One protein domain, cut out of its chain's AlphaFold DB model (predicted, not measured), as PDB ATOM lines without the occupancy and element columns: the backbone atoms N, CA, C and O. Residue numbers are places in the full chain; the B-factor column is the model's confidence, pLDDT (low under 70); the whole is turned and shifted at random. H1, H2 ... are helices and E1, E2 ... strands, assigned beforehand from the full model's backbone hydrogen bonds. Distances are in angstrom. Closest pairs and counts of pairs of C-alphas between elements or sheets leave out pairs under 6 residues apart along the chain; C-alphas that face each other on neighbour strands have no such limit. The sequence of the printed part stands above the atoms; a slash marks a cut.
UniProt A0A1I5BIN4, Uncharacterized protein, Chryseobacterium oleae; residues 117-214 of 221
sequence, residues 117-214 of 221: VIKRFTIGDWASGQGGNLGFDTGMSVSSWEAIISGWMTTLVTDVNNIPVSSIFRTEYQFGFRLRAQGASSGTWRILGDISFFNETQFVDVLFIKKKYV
ATOM      1  N   VAL A 117      77.206 125.036 116.168       86.19
ATOM      2  CA  VAL A 117      77.284 126.078 117.185       86.19
ATOM      3  C   VAL A 117      78.101 125.538 118.350       86.19
ATOM      4  O   VAL A 117      77.779 124.477 118.868       86.19
ATOM      5  N   ILE A 118      79.114 126.270 118.813       86.75
ATOM      6  CA  ILE A 118      79.799 125.963 120.075       86.75
ATOM      7  C   ILE A 118      79.365 127.003 121.104       86.75
ATOM      8  O   ILE A 118      79.501 128.202 120.860       86.75
ATOM      9  N   LYS A 119      78.824 126.553 122.239       84.06
ATOM     10  CA  LYS A 119      78.451 127.429 123.360       84.06
ATOM     11  C   LYS A 119      79.308 127.102 124.570       84.06
ATOM     12  O   LYS A 119      79.387 125.938 124.955       84.06
ATOM     13  N   ARG A 120      79.886 128.140 125.176       84.00
ATOM     14  CA  ARG A 120      80.555 128.071 126.474       84.00
ATOM     15  C   ARG A 120      79.559 128.362 127.580       84.00
ATOM     16  O   ARG A 120      78.930 129.418 127.580       84.00
ATOM     17  N   PHE A 121      79.457 127.455 128.535       80.25
ATOM     18  CA  PHE A 121      78.665 127.626 129.740       80.25
ATOM     19  C   PHE A 121      79.600 127.824 130.921       80.25
ATOM     20  O   PHE A 121      80.543 127.056 131.097       80.25
ATOM     21  N   THR A 122      79.341 128.864 131.711       77.94
ATOM     22  CA  THR A 122      79.951 129.000 133.036       77.94
ATOM     23  C   THR A 122      79.070 128.223 133.986       77.94
ATOM     24  O   THR A 122      77.892 128.547 134.131       77.94
ATOM     25  N   ILE A 123      79.624 127.182 134.578       72.38
ATOM     26  CA  ILE A 123      78.981 126.463 135.663       72.38
ATOM     27  C   ILE A 123      79.492 127.107 136.953       72.38
ATOM     28  O   ILE A 123      80.683 127.397 137.055       72.38
ATOM     29  N   GLY A 124      78.576 127.423 137.864       63.16
ATOM     30  CA  GLY A 124      78.859 127.934 139.203       63.16
ATOM     31  C   GLY A 124      77.924 127.276 140.223       63.16
ATOM     32  O   GLY A 124      76.941 126.650 139.827       63.16
ATOM     33  N   ASP A 125      78.223 127.464 141.508       57.03
ATOM     34  CA  ASP A 125      77.610 126.839 142.705       57.03
ATOM     35  C   ASP A 125      76.122 127.218 142.967       57.03
ATOM     36  O   ASP A 125      75.646 127.253 144.096       57.03
ATOM     37  N   TRP A 126      75.323 127.585 141.956       54.34
ATOM     38  CA  TRP A 126      73.938 128.034 142.192       54.34
ATOM     39  C   TRP A 126      72.983 127.722 141.049       54.34
ATOM     40  O   TRP A 126      73.307 127.861 139.873       54.34
ATOM     41  N   ALA A 127      71.700 127.504 141.318       49.81
ATOM     42  CA  ALA A 127      71.167 126.341 142.004       49.81
ATOM     43  C   ALA A 127      70.268 125.711 140.941       49.81
ATOM     44  O   ALA A 127      69.570 126.438 140.222       49.81
ATOM     45  N   SER A 128      70.261 124.387 140.818       48.06
ATOM     46  CA  SER A 128      69.195 123.718 140.078       48.06
ATOM     47  C   SER A 128      67.869 124.038 140.774       48.06
ATOM     48  O   SER A 128      67.432 123.350 141.694       48.06
ATOM     49  N   GLY A 129      67.227 125.138 140.375       45.56
ATOM     50  CA  GLY A 129      65.841 125.391 140.708       45.56
ATOM     51  C   GLY A 129      65.090 124.129 140.313       45.56
ATOM     52  O   GLY A 129      65.048 123.806 139.129       45.56
ATOM     53  N   GLN A 130      64.560 123.428 141.320       47.47
ATOM     54  CA  GLN A 130      63.932 122.099 141.269       47.47
ATOM     55  C   GLN A 130      64.897 120.905 141.474       47.47
ATOM     56  O   GLN A 130      65.306 120.217 140.543       47.47
ATOM     57  N   GLY A 131      65.160 120.572 142.743       50.88
ATOM     58  CA  GLY A 131      65.293 119.175 143.177       50.88
ATOM     59  C   GLY A 131      66.500 118.373 142.672       50.88
ATOM     60  O   GLY A 131      66.337 117.181 142.416       50.88
ATOM     61  N   GLY A 132      67.679 118.987 142.514       52.34
ATOM     62  CA  GLY A 132      68.994 118.312 142.473       52.34
ATOM     63  C   GLY A 132      69.290 117.387 141.280       52.34
ATOM     64  O   GLY A 132      70.435 117.021 141.053       52.34
ATOM     65  N   ASN A 133      68.290 117.028 140.474       59.28
ATOM     66  CA  ASN A 133      68.415 116.033 139.404       59.28
ATOM     67  C   ASN A 133      68.309 116.616 137.990       59.28
ATOM     68  O   ASN A 133      68.426 115.870 137.011       59.28
ATOM     69  N   LEU A 134      68.057 117.923 137.866       65.88
ATOM     70  CA  LEU A 134      67.738 118.530 136.578       65.88
ATOM     71  C   LEU A 134      68.950 119.112 135.841       65.88
ATOM     72  O   LEU A 134      68.917 119.139 134.617       65.88
ATOM     73  N   GLY A 135      70.016 119.521 136.533       75.75
ATOM     74  CA  GLY A 135      71.203 120.120 135.902       75.75
ATOM     75  C   GLY A 135      70.965 121.497 135.264       75.75
ATOM     76  O   GLY A 135      69.856 122.038 135.302       75.75
ATOM     77  N   PHE A 136      72.020 122.056 134.668       79.94
ATOM     78  CA  PHE A 136      72.025 123.350 133.983       79.94
ATOM     79  C   PHE A 136      71.396 123.234 132.588       79.94
ATOM     80  O   PHE A 136      71.815 122.400 131.781       79.94
ATOM     81  N   ASP A 137      70.396 124.065 132.290       85.75
ATOM     82  CA  ASP A 137      69.706 124.076 130.997       85.75
ATOM     83  C   ASP A 137      70.492 124.879 129.949       85.75
ATOM     84  O   ASP A 137      70.796 126.054 130.143       85.75
ATOM     85  N   THR A 138      70.803 124.257 128.813       86.50
ATOM     86  CA  THR A 138      71.546 124.914 127.724       86.50
ATOM     87  C   THR A 138      70.679 125.841 126.861       86.50
ATOM     88  O   THR A 138      71.211 126.619 126.055       86.50
ATOM     89  N   GLY A 139      69.350 125.724 126.979       89.06
ATOM     90  CA  GLY A 139      68.364 126.383 126.126       89.06
ATOM     91  C   GLY A 139      68.288 125.828 124.700       89.06
ATOM     92  O   GLY A 139      67.580 126.399 123.878       89.06
ATOM     93  N   MET A 140      69.017 124.750 124.382       90.69
ATOM     94  CA  MET A 140      69.042 124.126 123.054       90.69
ATOM     95  C   MET A 140      68.153 122.881 123.051       90.69
ATOM     96  O   MET A 140      68.347 121.978 123.869       90.69
ATOM     97  N   SER A 141      67.183 122.813 122.139       93.38
ATOM     98  CA  SER A 141      66.205 121.728 122.086       93.38
ATOM     99  C   SER A 141      66.825 120.420 121.601       93.38
ATOM    100  O   SER A 141      67.509 120.373 120.576       93.38
ATOM    101  N   VAL A 142      66.471 119.321 122.269       91.88
ATOM    102  CA  VAL A 142      66.820 117.955 121.841       91.88
ATOM    103  C   VAL A 142      66.124 117.551 120.540       91.88
ATOM    104  O   VAL A 142      66.494 116.553 119.929       91.88
ATOM    105  N   SER A 143      65.101 118.292 120.107       91.69
ATOM    106  CA  SER A 143      64.396 118.051 118.841       91.69
ATOM    107  C   SER A 143      65.116 118.664 117.638       91.69
ATOM    108  O   SER A 143      65.008 118.156 116.524       91.69
ATOM    109  N   SER A 144      65.877 119.737 117.864       90.81
ATOM    110  CA  SER A 144      66.519 120.521 116.807       90.81
ATOM    111  C   SER A 144      68.023 120.287 116.727       90.81
ATOM    112  O   SER A 144      68.606 120.450 115.652       90.81
ATOM    113  N   TRP A 145      68.651 119.869 117.828       92.56
ATOM    114  CA  TRP A 145      70.103 119.786 117.953       92.56
ATOM    115  C   TRP A 145      70.550 118.423 118.478       92.56
ATOM    116  O   TRP A 145      69.978 117.911 119.439       92.56
ATOM    117  N   GLU A 146      71.584 117.853 117.866       93.12
ATOM    118  CA  GLU A 146      72.483 116.914 118.539       93.12
ATOM    119  C   GLU A 146      73.546 117.706 119.288       93.12
ATOM    120  O   GLU A 146      73.926 118.798 118.855       93.12
ATOM    121  N   ALA A 147      74.028 117.173 120.405       92.12
ATOM    122  CA  ALA A 147      74.962 117.887 121.257       92.12
ATOM    123  C   ALA A 147      76.083 116.981 121.763       92.12
ATOM    124  O   ALA A 147      75.863 115.834 122.149       92.12
ATOM    125  N   ILE A 148      77.293 117.529 121.772       91.31
ATOM    126  CA  ILE A 148      78.510 116.879 122.241       91.31
ATOM    127  C   ILE A 148      79.176 117.839 123.214       91.31
ATOM    128  O   ILE A 148      79.517 118.967 122.868       91.31
ATOM    129  N   ILE A 149      79.354 117.388 124.447       87.12
ATOM    130  CA  ILE A 149      80.077 118.137 125.467       87.12
ATOM    131  C   ILE A 149      81.578 117.918 125.280       87.12
ATOM    132  O   ILE A 149      82.033 116.777 125.198       87.12
ATOM    133  N   SER A 150      82.360 118.993 125.221       77.38
ATOM    134  CA  SER A 150      83.796 118.881 125.450       77.38
ATOM    135  C   SER A 150      84.001 118.879 126.961       77.38
ATOM    136  O   SER A 150      83.736 119.880 127.627       77.38
ATOM    137  N   GLY A 151      84.400 117.743 127.520       64.12
ATOM    138  CA  GLY A 151      84.626 117.605 128.953       64.12
ATOM    139  C   GLY A 151      86.012 117.049 129.226       64.12
ATOM    140  O   GLY A 151      86.355 115.976 128.734       64.12
ATOM    141  N   TRP A 152      86.789 117.778 130.023       61.06
ATOM    142  CA  TRP A 152      87.966 117.270 130.718       61.06
ATOM    143  C   TRP A 152      87.567 116.848 132.135       61.06
ATOM    144  O   TRP A 152      86.655 117.425 132.724       61.06
ATOM    145  N   MET A 153      88.243 115.830 132.666       62.66
ATOM    146  CA  MET A 153      88.178 115.495 134.087       62.66
ATOM    147  C   MET A 153      89.004 116.523 134.852       62.66
ATOM    148  O   MET A 153      90.111 116.854 134.429       62.66
ATOM    149  N   THR A 154      88.489 117.016 135.967       66.94
ATOM    150  CA  THR A 154      89.237 117.923 136.840       66.94
ATOM    151  C   THR A 154      89.402 117.302 138.220       66.94
ATOM    152  O   THR A 154      88.546 116.541 138.686       66.94
ATOM    153  N   THR A 155      90.551 117.567 138.836       67.38
ATOM    154  CA  THR A 155      90.908 117.028 140.147       67.38
ATOM    155  C   THR A 155      90.451 118.003 141.216       67.38
ATOM    156  O   THR A 155      90.888 119.153 141.252       67.38
ATOM    157  N   LEU A 156      89.582 117.536 142.107       71.81
ATOM    158  CA  LEU A 156      89.194 118.295 143.291       71.81
ATOM    159  C   LEU A 156      90.308 118.209 144.334       71.81
ATOM    160  O   LEU A 156      90.701 117.113 144.735       71.81
ATOM    161  N   VAL A 157      90.780 119.368 144.796       70.81
ATOM    162  CA  VAL A 157      91.852 119.465 145.802       70.81
ATOM    163  C   VAL A 157      91.288 119.799 147.188       70.81
ATOM    164  O   VAL A 157      91.597 119.100 148.155       70.81
ATOM    165  N   THR A 158      90.406 120.800 147.292       72.19
ATOM    166  CA  THR A 158      89.753 121.214 148.548       72.19
ATOM    167  C   THR A 158      88.273 121.574 148.362       72.19
ATOM    168  O   THR A 158      87.835 121.844 147.244       72.19
ATOM    169  N   ASP A 159      87.498 121.539 149.451       74.50
ATOM    170  CA  ASP A 159      86.092 121.978 149.510       74.50
ATOM    171  C   ASP A 159      85.941 123.496 149.775       74.50
ATOM    172  O   ASP A 159      86.934 124.221 149.898       74.50
ATOM    173  N   VAL A 160      84.700 123.993 149.895       72.12
ATOM    174  CA  VAL A 160      84.411 125.417 150.200       72.12
ATOM    175  C   VAL A 160      84.969 125.906 151.545       72.12
ATOM    176  O   VAL A 160      85.129 127.109 151.742       72.12
ATOM    177  N   ASN A 161      85.291 124.993 152.462       81.94
ATOM    178  CA  ASN A 161      85.889 125.276 153.766       81.94
ATOM    179  C   ASN A 161      87.403 125.005 153.779       81.94
ATOM    180  O   ASN A 161      88.025 124.999 154.843       81.94
ATOM    181  N   ASN A 162      88.004 124.798 152.603       80.56
ATOM    182  CA  ASN A 162      89.411 124.472 152.412       80.56
ATOM    183  C   ASN A 162      89.843 123.127 153.040       80.56
ATOM    184  O   ASN A 162      91.010 122.933 153.389       80.56
ATOM    185  N   ILE A 163      88.908 122.189 153.187       80.88
ATOM    186  CA  ILE A 163      89.150 120.831 153.672       80.88
ATOM    187  C   ILE A 163      89.660 119.976 152.502       80.88
ATOM    188  O   ILE A 163      89.050 120.000 151.431       80.88
ATOM    189  N   PRO A 164      90.742 119.185 152.666       81.62
ATOM    190  CA  PRO A 164      91.224 118.296 151.612       81.62
ATOM    191  C   PRO A 164      90.143 117.317 151.152       81.62
ATOM    192  O   PRO A 164      89.566 116.591 151.963       81.62
ATOM    193  N   VAL A 165      89.922 117.224 149.843       74.88
ATOM    194  CA  VAL A 165      88.929 116.319 149.223       74.88
ATOM    195  C   VAL A 165      89.213 114.852 149.548       74.88
ATOM    196  O   VAL A 165      88.293 114.046 149.708       74.88
ATOM    197  N   SER A 166      90.488 114.516 149.749       75.69
ATOM    198  CA  SER A 166      90.931 113.202 150.218       75.69
ATOM    199  C   SER A 166      90.365 112.820 151.589       75.69
ATOM    200  O   SER A 166      90.266 111.635 151.887       75.69
ATOM    201  N   SER A 167      89.934 113.774 152.416       75.75
ATOM    202  CA  SER A 167      89.261 113.478 153.689       75.75
ATOM    203  C   SER A 167      87.799 113.044 153.517       75.75
ATOM    204  O   SER A 167      87.263 112.350 154.379       75.75
ATOM    205  N   ILE A 168      87.176 113.394 152.386       70.94
ATOM    206  CA  ILE A 168      85.778 113.083 152.060       70.94
ATOM    207  C   ILE A 168      85.714 111.807 151.215       70.94
ATOM    208  O   ILE A 168      85.025 110.852 151.572       70.94
ATOM    209  N   PHE A 169      86.482 111.752 150.124       72.75
ATOM    210  CA  PHE A 169      86.463 110.627 149.181       72.75
ATOM    211  C   PHE A 169      87.565 109.591 149.427       72.75
ATOM    212  O   PHE A 169      87.663 108.621 148.682       72.75
ATOM    213  N   ARG A 170      88.393 109.765 150.469       67.31
ATOM    214  CA  ARG A 170      89.544 108.901 150.823       67.31
ATOM    215  C   ARG A 170      90.672 108.849 149.780       67.31
ATOM    216  O   ARG A 170      91.726 108.288 150.068       67.31
ATOM    217  N   THR A 171      90.485 109.466 148.615       69.06
ATOM    218  CA  THR A 171      91.465 109.676 147.539       69.06
ATOM    219  C   THR A 171      91.216 111.035 146.882       69.06
ATOM    220  O   THR A 171      90.183 111.662 147.123       69.06
ATOM    221  N   GLU A 172      92.133 111.492 146.026       63.59
ATOM    222  CA  GLU A 172      91.805 112.552 145.064       63.59
ATOM    223  C   GLU A 172      90.613 112.097 144.206       63.59
ATOM    224  O   GLU A 172      90.556 110.939 143.777       63.59
ATOM    225  N   TYR A 173      89.633 112.983 144.011       66.31
ATOM    226  CA  TYR A 173      88.408 112.680 143.272       66.31
ATOM    227  C   TYR A 173      88.432 113.389 141.920       66.31
ATOM    228  O   TYR A 173      88.567 114.613 141.847       66.31
ATOM    229  N   GLN A 174      88.301 112.607 140.848       67.19
ATOM    230  CA  GLN A 174      88.104 113.125 139.500       67.19
ATOM    231  C   GLN A 174      86.608 113.278 139.256       67.19
ATOM    232  O   GLN A 174      85.866 112.297 139.328       67.19
ATOM    233  N   PHE A 175      86.170 114.492 138.936       71.00
ATOM    234  CA  PHE A 175      84.806 114.721 138.472       71.00
ATOM    235  C   PHE A 175      84.788 115.218 137.034       71.00
ATOM    236  O   PHE A 175      85.766 115.764 136.517       71.00
ATOM    237  N   GLY A 176      83.652 114.998 136.380       74.00
ATOM    238  CA  GLY A 176      83.407 115.456 135.027       74.00
ATOM    239  C   GLY A 176      81.930 115.727 134.802       74.00
ATOM    240  O   GLY A 176      81.054 115.123 135.430       74.00
ATOM    241  N   PHE A 177      81.664 116.630 133.867       80.06
ATOM    242  CA  PHE A 177      80.310 116.958 133.462       80.06
ATOM    243  C   PHE A 177      79.764 115.928 132.478       80.06
ATOM    244  O   PHE A 177      80.476 115.380 131.636       80.06
ATOM    245  N   ARG A 178      78.461 115.682 132.567       83.31
ATOM    246  CA  ARG A 178      77.715 114.825 131.648       83.31
ATOM    247  C   ARG A 178      76.624 115.629 130.977       83.31
ATOM    248  O   ARG A 178      75.974 116.455 131.609       83.31
ATOM    249  N   LEU A 179      76.379 115.325 129.712       87.56
ATOM    250  CA  LEU A 179      75.250 115.872 128.980       87.56
ATOM    251  C   LEU A 179      74.079 114.885 129.018       87.56
ATOM    252  O   LEU A 179      74.270 113.679 128.861       87.56
ATOM    253  N   ARG A 180      72.865 115.389 129.225       87.38
ATOM    254  CA  ARG A 180      71.631 114.597 129.218       87.38
ATOM    255  C   ARG A 180      70.546 115.326 128.435       87.38
ATOM    256  O   ARG A 180      70.356 116.525 128.605       87.38
ATOM    257  N   ALA A 181      69.791 114.583 127.636       88.00
ATOM    258  CA  ALA A 181      68.528 115.045 127.072       88.00
ATOM    259  C   ALA A 181      67.428 115.003 128.149       88.00
ATOM    260  O   ALA A 181      67.148 113.936 128.702       88.00
ATOM    261  N   GLN A 182      66.804 116.139 128.472       82.56
ATOM    262  CA  GLN A 182      65.653 116.161 129.378       82.56
ATOM    263  C   GLN A 182      64.358 116.013 128.571       82.56
ATOM    264  O   GLN A 182      63.915 116.960 127.939       82.56
ATOM    265  N   GLY A 183      63.739 114.831 128.603       73.00
ATOM    266  CA  GLY A 183      62.576 114.509 127.765       73.00
ATOM    267  C   GLY A 183      63.001 114.181 126.331       73.00
ATOM    268  O   GLY A 183      63.774 114.912 125.731       73.00
ATOM    269  N   ALA A 184      62.540 113.056 125.782       65.56
ATOM    270  CA  ALA A 184      63.098 112.496 124.544       65.56
ATOM    271  C   ALA A 184      62.933 113.398 123.300       65.56
ATOM    272  O   ALA A 184      63.781 113.364 122.412       65.56
ATOM    273  N   SER A 185      61.858 114.194 123.227       65.12
ATOM    274  CA  SER A 185      61.457 114.891 121.993       65.12
ATOM    275  C   SER A 185      61.009 116.348 122.158       65.12
ATOM    276  O   SER A 185      60.893 117.038 121.151       65.12
ATOM    277  N   SER A 186      60.781 116.848 123.376       71.31
ATOM    278  CA  SER A 186      60.234 118.202 123.598       71.31
ATOM    279  C   SER A 186      60.998 119.052 124.613       71.31
ATOM    280  O   SER A 186      60.535 120.139 124.946       71.31
ATOM    281  N   GLY A 187      62.131 118.577 125.133       87.38
ATOM    282  CA  GLY A 187      62.918 119.350 126.092       87.38
ATOM    283  C   GLY A 187      64.273 119.788 125.561       87.38
ATOM    284  O   GLY A 187      64.487 119.905 124.349       87.38
ATOM    285  N   THR A 188      65.177 120.084 126.485       90.56
ATOM    286  CA  THR A 188      66.472 120.703 126.207       90.56
ATOM    287  C   THR A 188      67.630 119.811 126.631       90.56
ATOM    288  O   THR A 188      67.494 118.894 127.451       90.56
ATOM    289  N   TRP A 189      68.794 120.068 126.041       90.88
ATOM    290  CA  TRP A 189      70.046 119.502 126.516       90.88
ATOM    291  C   TRP A 189      70.424 120.132 127.849       90.88
ATOM    292  O   TRP A 189      70.374 121.355 128.005       90.88
ATOM    293  N   ARG A 190      70.836 119.292 128.798       87.62
ATOM    294  CA  ARG A 190      71.212 119.707 130.144       87.62
ATOM    295  C   ARG A 190      72.580 119.189 130.544       87.62
ATOM    296  O   ARG A 190      72.922 118.043 130.247       87.62
ATOM    297  N   ILE A 191      73.337 120.034 131.233       85.19
ATOM    298  CA  ILE A 191      74.659 119.727 131.776       85.19
ATOM    299  C   ILE A 191      74.490 119.334 133.245       85.19
ATOM    300  O   ILE A 191      73.896 120.058 134.039       85.19
ATOM    301  N   LEU A 192      74.994 118.158 133.595       79.88
ATOM    302  CA  LEU A 192      74.964 117.567 134.930       79.88
ATOM    303  C   LEU A 192      76.398 117.422 135.433       79.88
ATOM    304  O   LEU A 192      77.292 117.160 134.632       79.88
ATOM    305  N   GLY A 193      76.611 117.496 136.743       74.56
ATOM    306  CA  GLY A 193      77.949 117.360 137.336       74.56
ATOM    307  C   GLY A 193      78.229 118.292 138.511       74.56
ATOM    308  O   GLY A 193      79.386 118.421 138.876       74.56
ATOM    309  N   ASP A 194      77.192 118.923 139.060       68.94
ATOM    310  CA  ASP A 194      77.225 119.660 140.327       68.94
ATOM    311  C   ASP A 194      77.548 118.703 141.489       68.94
ATOM    312  O   ASP A 194      76.928 117.632 141.592       68.94
ATOM    313  N   ILE A 195      78.527 119.060 142.324       64.69
ATOM    314  CA  ILE A 195      78.869 118.341 143.547       64.69
ATOM    315  C   ILE A 195      78.714 119.308 144.715       64.69
ATOM    316  O   ILE A 195      79.471 120.255 144.896       64.69
ATOM    317  N   SER A 196      77.760 118.996 145.588       64.69
ATOM    318  CA  SER A 196      77.510 119.796 146.782       64.69
ATOM    319  C   SER A 196      78.791 120.015 147.599       64.69
ATOM    320  O   SER A 196      79.557 119.073 147.812       64.69
ATOM    321  N   PHE A 197      78.957 121.240 148.111       62.12
ATOM    322  CA  PHE A 197      80.056 121.682 148.985       62.12
ATOM    323  C   PHE A 197      81.408 121.961 148.300       62.12
ATOM    324  O   PHE A 197      82.398 122.190 149.000       62.12
ATOM    325  N   PHE A 198      81.468 122.017 146.967       64.62
ATOM    326  CA  PHE A 198      82.651 122.456 146.219       64.62
ATOM    327  C   PHE A 198      82.350 123.741 145.441       64.62
ATOM    328  O   PHE A 198      81.232 123.960 145.010       64.62
ATOM    329  N   ASN A 199      83.345 124.622 145.287       62.72
ATOM    330  CA  ASN A 199      83.199 125.805 144.438       62.72
ATOM    331  C   ASN A 199      83.673 125.459 143.024       62.72
ATOM    332  O   ASN A 199      84.864 125.572 142.718       62.72
ATOM    333  N   GLU A 200      82.765 125.020 142.155       65.62
ATOM    334  CA  GLU A 200      83.095 124.772 140.755       65.62
ATOM    335  C   GLU A 200      82.875 126.032 139.923       65.62
ATOM    336  O   GLU A 200      81.874 126.171 139.235       65.62
ATOM    337  N   THR A 201      83.835 126.956 139.918       64.00
ATOM    338  CA  THR A 201      83.880 127.957 138.842       64.00
ATOM    339  C   THR A 201      84.571 127.331 137.634       64.00
ATOM    340  O   THR A 201      85.800 127.353 137.529       64.00
ATOM    341  N   GLN A 202      83.796 126.721 136.735       72.69
ATOM    342  CA  GLN A 202      84.336 126.045 135.552       72.69
ATOM    343  C   GLN A 202      83.585 126.401 134.277       72.69
ATOM    344  O   GLN A 202      82.422 126.800 134.293       72.69
ATOM    345  N   PHE A 203      84.270 126.230 133.150       77.94
ATOM    346  CA  PHE A 203      83.674 126.380 131.834       77.94
ATOM    347  C   PHE A 203      83.501 125.020 131.170       77.94
ATOM    348  O   PHE A 203      84.404 124.187 131.188       77.94
ATOM    349  N   VAL A 204      82.350 124.841 130.533       81.00
ATOM    350  CA  VAL A 204      82.046 123.693 129.685       81.00
ATOM    351  C   VAL A 204      81.682 124.209 128.307       81.00
ATOM    352  O   VAL A 204      80.742 124.993 128.175       81.00
ATOM    353  N   ASP A 205      82.382 123.739 127.280       86.69
ATOM    354  CA  ASP A 205      81.972 123.986 125.902       86.69
ATOM    355  C   ASP A 205      81.104 122.822 125.404       86.69
ATOM    356  O   ASP A 205      81.387 121.645 125.636       86.69
ATOM    357  N   VAL A 206      80.009 123.150 124.725       88.56
ATOM    358  CA  VAL A 206      79.133 122.168 124.079       88.56
ATOM    359  C   VAL A 206      79.034 122.509 122.604       88.56
ATOM    360  O   VAL A 206      78.629 123.615 122.234       88.56
ATOM    361  N   LEU A 207      79.398 121.544 121.765       92.38
ATOM    362  CA  LEU A 207      79.165 121.575 120.332       92.38
ATOM    363  C   LEU A 207      77.748 121.076 120.047       92.38
ATOM    364  O   LEU A 207      77.433 119.913 120.282       92.38
ATOM    365  N   PHE A 208      76.921 121.943 119.484       91.44
ATOM    366  CA  PHE A 208      75.610 121.624 118.944       91.44
ATOM    367  C   PHE A 208      75.680 121.503 117.422       91.44
ATOM    368  O   PHE A 208      76.236 122.370 116.743       91.44
ATOM    369  N   ILE A 209      75.075 120.449 116.881       92.62
ATOM    370  CA  ILE A 209      74.944 120.192 115.445       92.62
ATOM    371  C   ILE A 209      73.458 120.095 115.127       92.62
ATOM    372  O   ILE A 209      72.727 119.338 115.765       92.62
ATOM    373  N   LYS A 210      72.975 120.867 114.154       90.44
ATOM    374  CA  LYS A 210      71.544 120.882 113.846       90.44
ATOM    375  C   LYS A 210      71.125 119.537 113.245       90.44
ATOM    376  O   LYS A 210      71.697 119.111 112.243       90.44
ATOM    377  N   LYS A 211      70.103 118.888 113.819       89.94
ATOM    378  CA  LYS A 211      69.710 117.497 113.503       89.94
ATOM    379  C   LYS A 211      69.454 117.242 112.027       89.94
ATOM    380  O   LYS A 211      69.828 116.195 111.523       89.94
ATOM    381  N   LYS A 212      68.894 118.218 111.306       88.88
ATOM    382  CA  LYS A 212      68.663 118.108 109.853       88.88
ATOM    383  C   LYS A 212      69.939 117.910 109.017       88.88
ATOM    384  O   LYS A 212      69.830 117.591 107.841       88.88
ATOM    385  N   TYR A 213      71.121 118.142 109.596       89.31
ATOM    386  CA  TYR A 213      72.426 117.911 108.970       89.31
ATOM    387  C   TYR A 213      73.171 116.705 109.557       89.31
ATOM    388  O   TYR A 213      74.280 116.410 109.123       89.31
ATOM    389  N   VAL A 214      72.587 116.017 110.542       87.69
ATOM    390  CA  VAL A 214      73.132 114.779 111.096       87.69
ATOM    391  C   VAL A 214      72.527 113.623 110.313       87.69
ATOM    392  O   VAL A 214      71.307 113.516 110.192       87.69
TER     393      VAL A 214
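What this domain is: This is residues 117 to 214 of the 221 residues of an uncharacterized protein of Chryseobacterium oleae (UniProt A0A1I5BIN4). Two three-stranded sheets, E1 E8 E3 and E2 E7 E6, lie face to face as a sandwich with their strands nearly aligned, at 16 degrees. The two-stranded sheet E4 E5 and the short helix H1 extend one end of it, so that the outline is elongated, spanning 48 by 26 by 19 A. The printed part has 98 residues, with eight named strands and one named helix in the order E1 E2 E3 E4 H1 E5 E6 E7 E8; the three sheets are antiparallel. The class is mostly strand, with 47 residues, under half, in named elements; the whole is only just compact, close to loose, with a radius of gyration of the C-alphas of 15.1 A.

How they stand to each other: Begin with E8, residues 202 to 210, the inner strand of a strongly twisted sheet whose edge strands are E1, residues 117 to 123, and E3, residues 145 to 150. Look for N 119 and O 206, 2.9 A apart and within hydrogen-bond range, between E1 and E8, and for N 148 and O 207, 2.8 A, between E8 and E3. In the second sheet E7, residues 188 to 192, is the inner strand between E2, residues 136 to 141, and E6, residues 178 to 181. Here N 136 and O 191 are 2.8 A apart, and in the hairpin of E6 and E7 N 180 and O 190 are 2.8 A apart. The two sheets make a sandwich, two sheets face to face, their facing parts 9.1 A centre to centre; the closest C-alphas of E3 and E6 are those of Ile 149 and Leu 179, 6.4 A apart. E5, residues 173 to 175, runs on into E6 across a break of 2 residues, at 35 degrees. Its antiparallel neighbour is E4, residues 154 to 156, with N 154 and O 175 3.0 A apart. H1, residues 166 to 169, is on neither sheet of the sandwich; it is too short for an O i to N i+4 pair, and its one O i to N i+3 pair is not within range.

Where its parts are: Find C-alpha 117 at (77.284, 126.078, 117.185); from there E1 runs 18.6 A. E8, the longest strand, starts at C-alpha 202 (84.336, 126.045, 135.552) and runs 25.7 A to C-alpha 210 (71.544, 120.882, 113.846). E3 measures 15.6 A, E2 13.3 A, E7 12.6 A and E6 10.3 A.

The domain as a whole: The C-alphas farthest apart, those of Ser 167 and Lys 212, are 48.7 A apart. The printed part has no cut. The long link is E1 to E2, residues 124 to 135. The mean pLDDT of the printed part is 76.1; look for values under 70 at residues 124 to 134, 151 to 155, 170 to 174, 184 to 185 and 194 to 201.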